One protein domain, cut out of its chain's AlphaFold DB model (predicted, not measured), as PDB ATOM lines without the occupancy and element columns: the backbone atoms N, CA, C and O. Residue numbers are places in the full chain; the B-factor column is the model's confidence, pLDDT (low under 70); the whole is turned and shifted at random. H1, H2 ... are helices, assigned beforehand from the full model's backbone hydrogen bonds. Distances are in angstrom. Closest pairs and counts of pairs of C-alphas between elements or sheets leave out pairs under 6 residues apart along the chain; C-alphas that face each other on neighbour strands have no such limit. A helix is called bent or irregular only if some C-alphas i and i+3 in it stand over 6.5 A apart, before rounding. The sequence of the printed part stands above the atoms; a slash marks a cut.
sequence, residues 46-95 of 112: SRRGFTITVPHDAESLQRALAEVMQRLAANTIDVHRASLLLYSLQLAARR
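This is residues 46 to 95 of the 112 residues of an uncharacterized protein of Granulicella sp. 5B5 (UniProt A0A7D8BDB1). Two helices of similar length, H1 and H2, lie side by side as a helical hairpin, folded back on each other through the link of residues 74 to 78 at one end. A stretch with no named element, residues 46 to 57, runs along the length of the hairpin beside H1 and leads into H1 at the end away from that link. The printed part has 50 residues with two named helices, H1 then H2, and no named strand; the class is all helix. The whole is compact, with a radius of gyration of the C-alphas of 10.5 A, and elongated, spanning 29 by 17 by 16 A.

H1, residues 58 to 73, is the longest helix, with 16 residues. It touches H2, residues 79 to 93, with 12 pairs of C-alphas within 8 A. Their closest C-alphas, those of Val 68 and Ala 82, are 6.5 A apart. The lines of the two helices stand at a shallow tilt of 8 degrees, and they run opposite ways. Their centres are 10.4 A apart. The two form a helical hairpin over a tight link of 5 residues. In H1 and H2, every O i to N i+4 pair is within hydrogen-bond range.

H1 begins at C-alpha 58, (15.797, -30.478, 9.435), and ends at C-alpha 73, (-4.282, -38.121, 2.876), 22.5 A from first to last C-alpha. H2 has 15 residues and measures 20.7 A from C-alpha 79 to C-alpha 93, at (14.938, -36.774, 13.755). Neither helix is bent. The C-alphas of residues 46 to 57 lie 6 to 15 A from the mean of the C-alphas.

The two C-alphas farthest apart, those of Asn 75 and Arg 95, are 29.7 A apart. The printed part has no cut. Mean pLDDT of the printed part is 90.2; residues 46 to 47 are under 70.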
ATOM      1  N   SER A  46      -2.022 -47.837  -3.302       67.56
ATOM      2  CA  SER A  46      -1.436 -48.041  -1.968       67.56
ATOM      3  C   SER A  46      -0.310 -49.072  -1.862       67.56
ATOM      4  O   SER A  46       0.456 -49.038  -0.901       67.56
ATOM      5  N   ARG A  47      -0.193 -49.980  -2.833       69.56
ATOM      6  CA  ARG A  47       0.836 -51.025  -2.897       69.56
ATOM      7  C   ARG A  47       1.957 -50.711  -3.882       69.56
ATOM      8  O   ARG A  47       2.924 -51.468  -3.935       69.56
ATOM      9  N   ARG A  48       1.855 -49.621  -4.652       74.56
ATOM     10  CA  ARG A  48       2.960 -49.183  -5.506       74.56
ATOM     11  C   ARG A  48       4.100 -48.674  -4.626       74.56
ATOM     12  O   ARG A  48       3.879 -47.959  -3.649       74.56
ATOM     13  N   GLY A  49       5.318 -49.087  -4.964       79.00
ATOM     14  CA  GLY A  49       6.522 -48.568  -4.327       79.00
ATOM     15  C   GLY A  49       6.656 -47.067  -4.570       79.00
ATOM     16  O   GLY A  49       6.186 -46.545  -5.582       79.00
ATOM     17  N   PHE A  50       7.291 -46.380  -3.631       83.62
ATOM     18  CA  PHE A  50       7.660 -44.985  -3.779       83.62
ATOM     19  C   PHE A  50       8.939 -44.690  -3.011       83.62
ATOM     20  O   PHE A  50       9.288 -45.406  -2.073       83.62
ATOM     21  N   THR A  51       9.629 -43.644  -3.438       88.44
ATOM     22  CA  THR A  51      10.826 -43.125  -2.786       88.44
ATOM     23  C   THR A  51      10.426 -42.068  -1.774       88.44
ATOM     24  O   THR A  51       9.532 -41.283  -2.058       88.44
ATOM     25  N   ILE A  52      11.097 -42.034  -0.631       88.44
ATOM     26  CA  ILE A  52      11.021 -40.926   0.322       88.44
ATOM     27  C   ILE A  52      12.380 -40.247   0.330       88.44
ATOM     28  O   ILE A  52      13.410 -40.917   0.233       88.44
ATOM     29  N   THR A  53      12.374 -38.924   0.454       88.06
ATOM     30  CA  THR A  53      13.603 -38.153   0.659       88.06
ATOM     31  C   THR A  53      14.305 -38.626   1.934       88.06
ATOM     32  O   THR A  53      13.709 -38.618   3.009       88.06
ATOM     33  N   VAL A  54      15.568 -39.045   1.835       86.56
ATOM     34  CA  VAL A  54      16.359 -39.418   3.017       86.56
ATOM     35  C   VAL A  54      16.701 -38.142   3.795       86.56
ATOM     36  O   VAL A  54      17.269 -37.221   3.208       86.56
ATOM     37  N   PRO A  55      16.347 -38.048   5.089       88.69
ATOM     38  CA  PRO A  55      16.605 -36.845   5.864       88.69
ATOM     39  C   PRO A  55      18.081 -36.748   6.268       88.69
ATOM     40  O   PRO A  55      18.589 -37.602   6.995       88.69
ATOM     41  N   HIS A  56      18.753 -35.689   5.823       87.81
ATOM     42  CA  HIS A  56      20.128 -35.328   6.197       87.81
ATOM     43  C   HIS A  56      20.188 -34.102   7.123       87.81
ATOM     44  O   HIS A  56      21.185 -33.887   7.806       87.81
ATOM     45  N   ASP A  57      19.112 -33.321   7.162       89.56
ATOM     46  CA  ASP A  57      18.944 -32.089   7.927       89.56
ATOM     47  C   ASP A  57      17.459 -31.872   8.285       89.56
ATOM     48  O   ASP A  57      16.583 -32.674   7.943       89.56
ATOM     49  N   ALA A  58      17.162 -30.791   9.011       89.12
ATOM     50  CA  ALA A  58      15.797 -30.478   9.435       89.12
ATOM     51  C   ALA A  58      14.850 -30.224   8.246       89.12
ATOM     52  O   ALA A  58      13.680 -30.607   8.294       89.12
ATOM     53  N   GLU A  59      15.347 -29.614   7.167       90.56
ATOM     54  CA  GLU A  59      14.537 -29.304   5.989       90.56
ATOM     55  C   GLU A  59      14.153 -30.574   5.216       90.56
ATOM     56  O   GLU A  59      12.977 -30.792   4.913       90.56
ATOM     57  N   SER A  60      15.117 -31.451   4.934       91.88
ATOM     58  CA  SER A  60      14.870 -32.735   4.272       91.88
ATOM     59  C   SER A  60      13.981 -33.658   5.109       91.88
ATOM     60  O   SER A  60      13.126 -34.342   4.543       91.88
ATOM     61  N   LEU A  61      14.084 -33.619   6.443       93.00
ATOM     62  CA  LEU A  61      13.141 -34.293   7.341       93.00
ATOM     63  C   LEU A  61      11.713 -33.765   7.181       93.00
ATOM     64  O   LEU A  61      10.780 -34.559   7.044       93.00
ATOM     65  N   GLN A  62      11.536 -32.444   7.157       92.75
ATOM     66  CA  GLN A  62      10.219 -31.836   6.982       92.75
ATOM     67  C   GLN A  62       9.607 -32.200   5.620       92.75
ATOM     68  O   GLN A  62       8.420 -32.527   5.541       92.75
ATOM     69  N   ARG A  63      10.418 -32.215   4.553       95.12
ATOM     70  CA  ARG A  63       9.990 -32.654   3.212       95.12
ATOM     71  C   ARG A  63       9.570 -34.128   3.204       95.12
ATOM     72  O   ARG A  63       8.512 -34.454   2.669       95.12
ATOM     73  N   ALA A  64      10.353 -35.005   3.834       95.62
ATOM     74  CA  ALA A  64      10.045 -36.431   3.943       95.62
ATOM     75  C   ALA A  64       8.733 -36.688   4.705       95.62
ATOM     76  O   ALA A  64       7.912 -37.503   4.280       95.62
ATOM     77  N   LEU A  65       8.498 -35.958   5.802       95.62
ATOM     78  CA  LEU A  65       7.241 -36.012   6.554       95.62
ATOM     79  C   LEU A  65       6.053 -35.563   5.698       95.62
ATOM     80  O   LEU A  65       5.043 -36.268   5.635       95.62
ATOM     81  N   ALA A  66       6.184 -34.426   5.009       95.19
ATOM     82  CA  ALA A  66       5.137 -33.894   4.143       95.19
ATOM     83  C   ALA A  66       4.749 -34.886   3.036       95.19
ATOM     84  O   ALA A  66       3.560 -35.086   2.787       95.19
ATOM     85  N   GLU A  67       5.724 -35.566   2.428       95.38
ATOM     86  CA  GLU A  67       5.461 -36.576   1.402       95.38
ATOM     87  C   GLU A  67       4.622 -37.747   1.944       95.38
ATOM     88  O   GLU A  67       3.634 -38.152   1.322       95.38
ATOM     89  N   VAL A  68       4.969 -38.282   3.121       95.50
ATOM     90  CA  VAL A  68       4.206 -39.380   3.740       95.50
ATOM     91  C   VAL A  68       2.792 -38.920   4.111       95.50
ATOM     92  O   VAL A  68       1.828 -39.643   3.852       95.50
ATOM     93  N   MET A  69       2.648 -37.708   4.657       95.12
ATOM     94  CA  MET A  69       1.349 -37.130   5.020       95.12
ATOM     95  C   MET A  69       0.441 -36.930   3.804       95.12
ATOM     96  O   MET A  69      -0.720 -37.336   3.836       95.12
ATOM     97  N   GLN A  70       0.963 -36.357   2.717       94.50
ATOM     98  CA  GLN A  70       0.210 -36.156   1.475       94.50
ATOM     99  C   GLN A  70      -0.269 -37.485   0.894       94.50
ATOM    100  O   GLN A  70      -1.422 -37.621   0.482       94.50
ATOM    101  N   ARG A  71       0.601 -38.498   0.900       92.50
ATOM    102  CA  ARG A  71       0.268 -39.825   0.386       92.50
ATOM    103  C   ARG A  71      -0.791 -40.536   1.220       92.50
ATOM    104  O   ARG A  71      -1.674 -41.176   0.640       92.50
ATOM    105  N   LEU A  72      -0.707 -40.413   2.547       93.25
ATOM    106  CA  LEU A  72      -1.710 -40.925   3.477       93.25
ATOM    107  C   LEU A  72      -3.061 -40.232   3.249       93.25
ATOM    108  O   LEU A  72      -4.064 -40.915   3.070       93.25
ATOM    109  N   ALA A  73      -3.075 -38.899   3.158       93.38
ATOM    110  CA  ALA A  73      -4.282 -38.121   2.876       93.38
ATOM    111  C   ALA A  73      -4.922 -38.491   1.523       93.38
ATOM    112  O   ALA A  73      -6.142 -38.570   1.409       93.38
ATOM    113  N   ALA A  74      -4.106 -38.783   0.505       90.38
ATOM    114  CA  ALA A  74      -4.568 -39.203  -0.816       90.38
ATOM    115  C   ALA A  74      -4.958 -40.697  -0.914       90.38
ATOM    116  O   ALA A  74      -5.265 -41.171  -2.010       90.38
ATOM    117  N   ASN A  75      -4.911 -41.469   0.183       87.19
ATOM    118  CA  ASN A  75      -5.114 -42.927   0.192       87.19
ATOM    119  C   ASN A  75      -4.207 -43.686  -0.806       87.19
ATOM    120  O   ASN A  75      -4.566 -44.734  -1.351       87.19
ATOM    121  N   THR A  76      -3.007 -43.153  -1.053       89.12
ATOM    122  CA  THR A  76      -2.004 -43.745  -1.958       89.12
ATOM    123  C   THR A  76      -0.949 -44.570  -1.230       89.12
ATOM    124  O   THR A  76      -0.064 -45.115  -1.882       89.12
ATOM    125  N   ILE A  77      -1.061 -44.706   0.095       90.06
ATOM    126  CA  ILE A  77      -0.345 -45.669   0.947       90.06
ATOM    127  C   ILE A  77      -1.327 -46.182   2.003       90.06
ATOM    128  O   ILE A  77      -2.287 -45.484   2.329       90.06
ATOM    129  N   ASP A  78      -1.126 -47.386   2.538       89.00
ATOM    130  CA  ASP A  78      -1.928 -47.847   3.676       89.00
ATOM    131  C   ASP A  78      -1.411 -47.298   5.015       89.00
ATOM    132  O   ASP A  78      -0.240 -46.943   5.162       89.00
ATOM    133  N   VAL A  79      -2.315 -47.249   5.996       91.12
ATOM    134  CA  VAL A  79      -2.070 -46.682   7.329       91.12
ATOM    135  C   VAL A  79      -0.907 -47.377   8.039       91.12
ATOM    136  O   VAL A  79      -0.100 -46.709   8.671       91.12
ATOM    137  N   HIS A  80      -0.773 -48.700   7.915       91.50
ATOM    138  CA  HIS A  80       0.291 -49.438   8.595       91.50
ATOM    139  C   HIS A  80       1.670 -49.073   8.031       91.50
ATOM    140  O   HIS A  80       2.594 -48.776   8.789       91.50
ATOM    141  N   ARG A  81       1.805 -49.018   6.699       92.62
ATOM    142  CA  ARG A  81       3.024 -48.522   6.040       92.62
ATOM    143  C   ARG A  81       3.329 -47.081   6.436       92.62
ATOM    144  O   ARG A  81       4.479 -46.777   6.736       92.62
ATOM    145  N   ALA A  82       2.317 -46.210   6.454       94.94
ATOM    146  CA  ALA A  82       2.476 -44.818   6.869       94.94
ATOM    147  C   ALA A  82       3.030 -44.721   8.297       94.94
ATOM    148  O   ALA A  82       4.013 -44.021   8.522       94.94
ATOM    149  N   SER A  83       2.458 -45.479   9.237       95.56
ATOM    150  CA  SER A  83       2.902 -45.519  10.632       95.56
ATOM    151  C   SER A  83       4.360 -45.952  10.768       95.56
ATOM    152  O   SER A  83       5.113 -45.311  11.498       95.56
ATOM    153  N   LEU A  84       4.785 -46.994  10.041       95.94
ATOM    154  CA  LEU A  84       6.181 -47.446  10.054       95.94
ATOM    155  C   LEU A  84       7.135 -46.362   9.540       95.94
ATOM    156  O   LEU A  84       8.152 -46.093  10.170       95.94
ATOM    157  N   LEU A  85       6.785 -45.707   8.433       95.06
ATOM    158  CA  LEU A  85       7.606 -44.653   7.839       95.06
ATOM    159  C   LEU A  85       7.714 -43.428   8.751       95.06
ATOM    160  O   LEU A  85       8.815 -42.939   8.989       95.06
ATOM    161  N   LEU A  86       6.592 -42.962   9.303       95.12
ATOM    162  CA  LEU A  86       6.575 -41.846  10.249       95.12
ATOM    163  C   LEU A  86       7.385 -42.170  11.508       95.12
ATOM    164  O   LEU A  86       8.138 -41.324  11.982       95.12
ATOM    165  N   TYR A  87       7.291 -43.401  12.016       95.62
ATOM    166  CA  TYR A  87       8.098 -43.853  13.145       95.62
ATOM    167  C   TYR A  87       9.600 -43.865  12.819       95.62
ATOM    168  O   TYR A  87      10.404 -43.340  13.589       95.62
ATOM    169  N   SER A  88       9.995 -44.385  11.654       93.75
ATOM    170  CA  SER A  88      11.391 -44.339  11.203       93.75
ATOM    171  C   SER A  88      11.912 -42.903  11.063       93.75
ATOM    172  O   SER A  88      13.033 -42.619  11.484       93.75
ATOM    173  N   LEU A  89      11.095 -41.978  10.544       94.06
ATOM    174  CA  LEU A  89      11.449 -40.558  10.443       94.06
ATOM    175  C   LEU A  89      11.602 -39.903  11.824       94.06
ATOM    176  O   LEU A  89      12.542 -39.141  12.033       94.06
ATOM    177  N   GLN A  90      10.749 -40.239  12.797       92.38
ATOM    178  CA  GLN A  90      10.902 -39.771  14.181       92.38
ATOM    179  C   GLN A  90      12.214 -40.253  14.811       92.38
ATOM    180  O   GLN A  90      12.865 -39.498  15.533       92.38
ATOM    181  N   LEU A  91      12.620 -41.500  14.549       92.56
ATOM    182  CA  LEU A  91      13.911 -42.016  15.008       92.56
ATOM    183  C   LEU A  91      15.082 -41.276  14.351       92.56
ATOM    184  O   LEU A  91      16.041 -40.939  15.044       92.56
ATOM    185  N   ALA A  92      14.989 -40.986  13.050       89.06
ATOM    186  CA  ALA A  92      15.992 -40.202  12.333       89.06
ATOM    187  C   ALA A  92      16.107 -38.773  12.891       89.06
ATOM    188  O   ALA A  92      17.212 -38.296  13.132       89.06
ATOM    189  N   ALA A  93      14.978 -38.126  13.199       89.50
ATOM    190  CA  ALA A  93      14.938 -36.774  13.755       89.50
ATOM    191  C   ALA A  93      15.755 -36.627  15.048       89.50
ATOM    192  O   ALA A  93      16.437 -35.629  15.246       89.50
ATOM    193  N   ARG A  94      15.741 -37.653  15.909       88.38
ATOM    194  CA  ARG A  94      16.503 -37.672  17.173       88.38
ATOM    195  C   ARG A  94      18.020 -37.726  16.976       88.38
ATOM    196  O   ARG A  94      18.757 -37.521  17.933       88.38
ATOM    197  N   ARG A  95      18.485 -38.085  15.777       84.31
ATOM    198  CA  ARG A  95      19.909 -38.198  15.433       84.31
ATOM    199  C   ARG A  95      20.441 -36.968  14.709       84.31
ATOM    200  O   ARG A  95      21.653 -36.863  14.555       84.31
TER     201      ARG A  95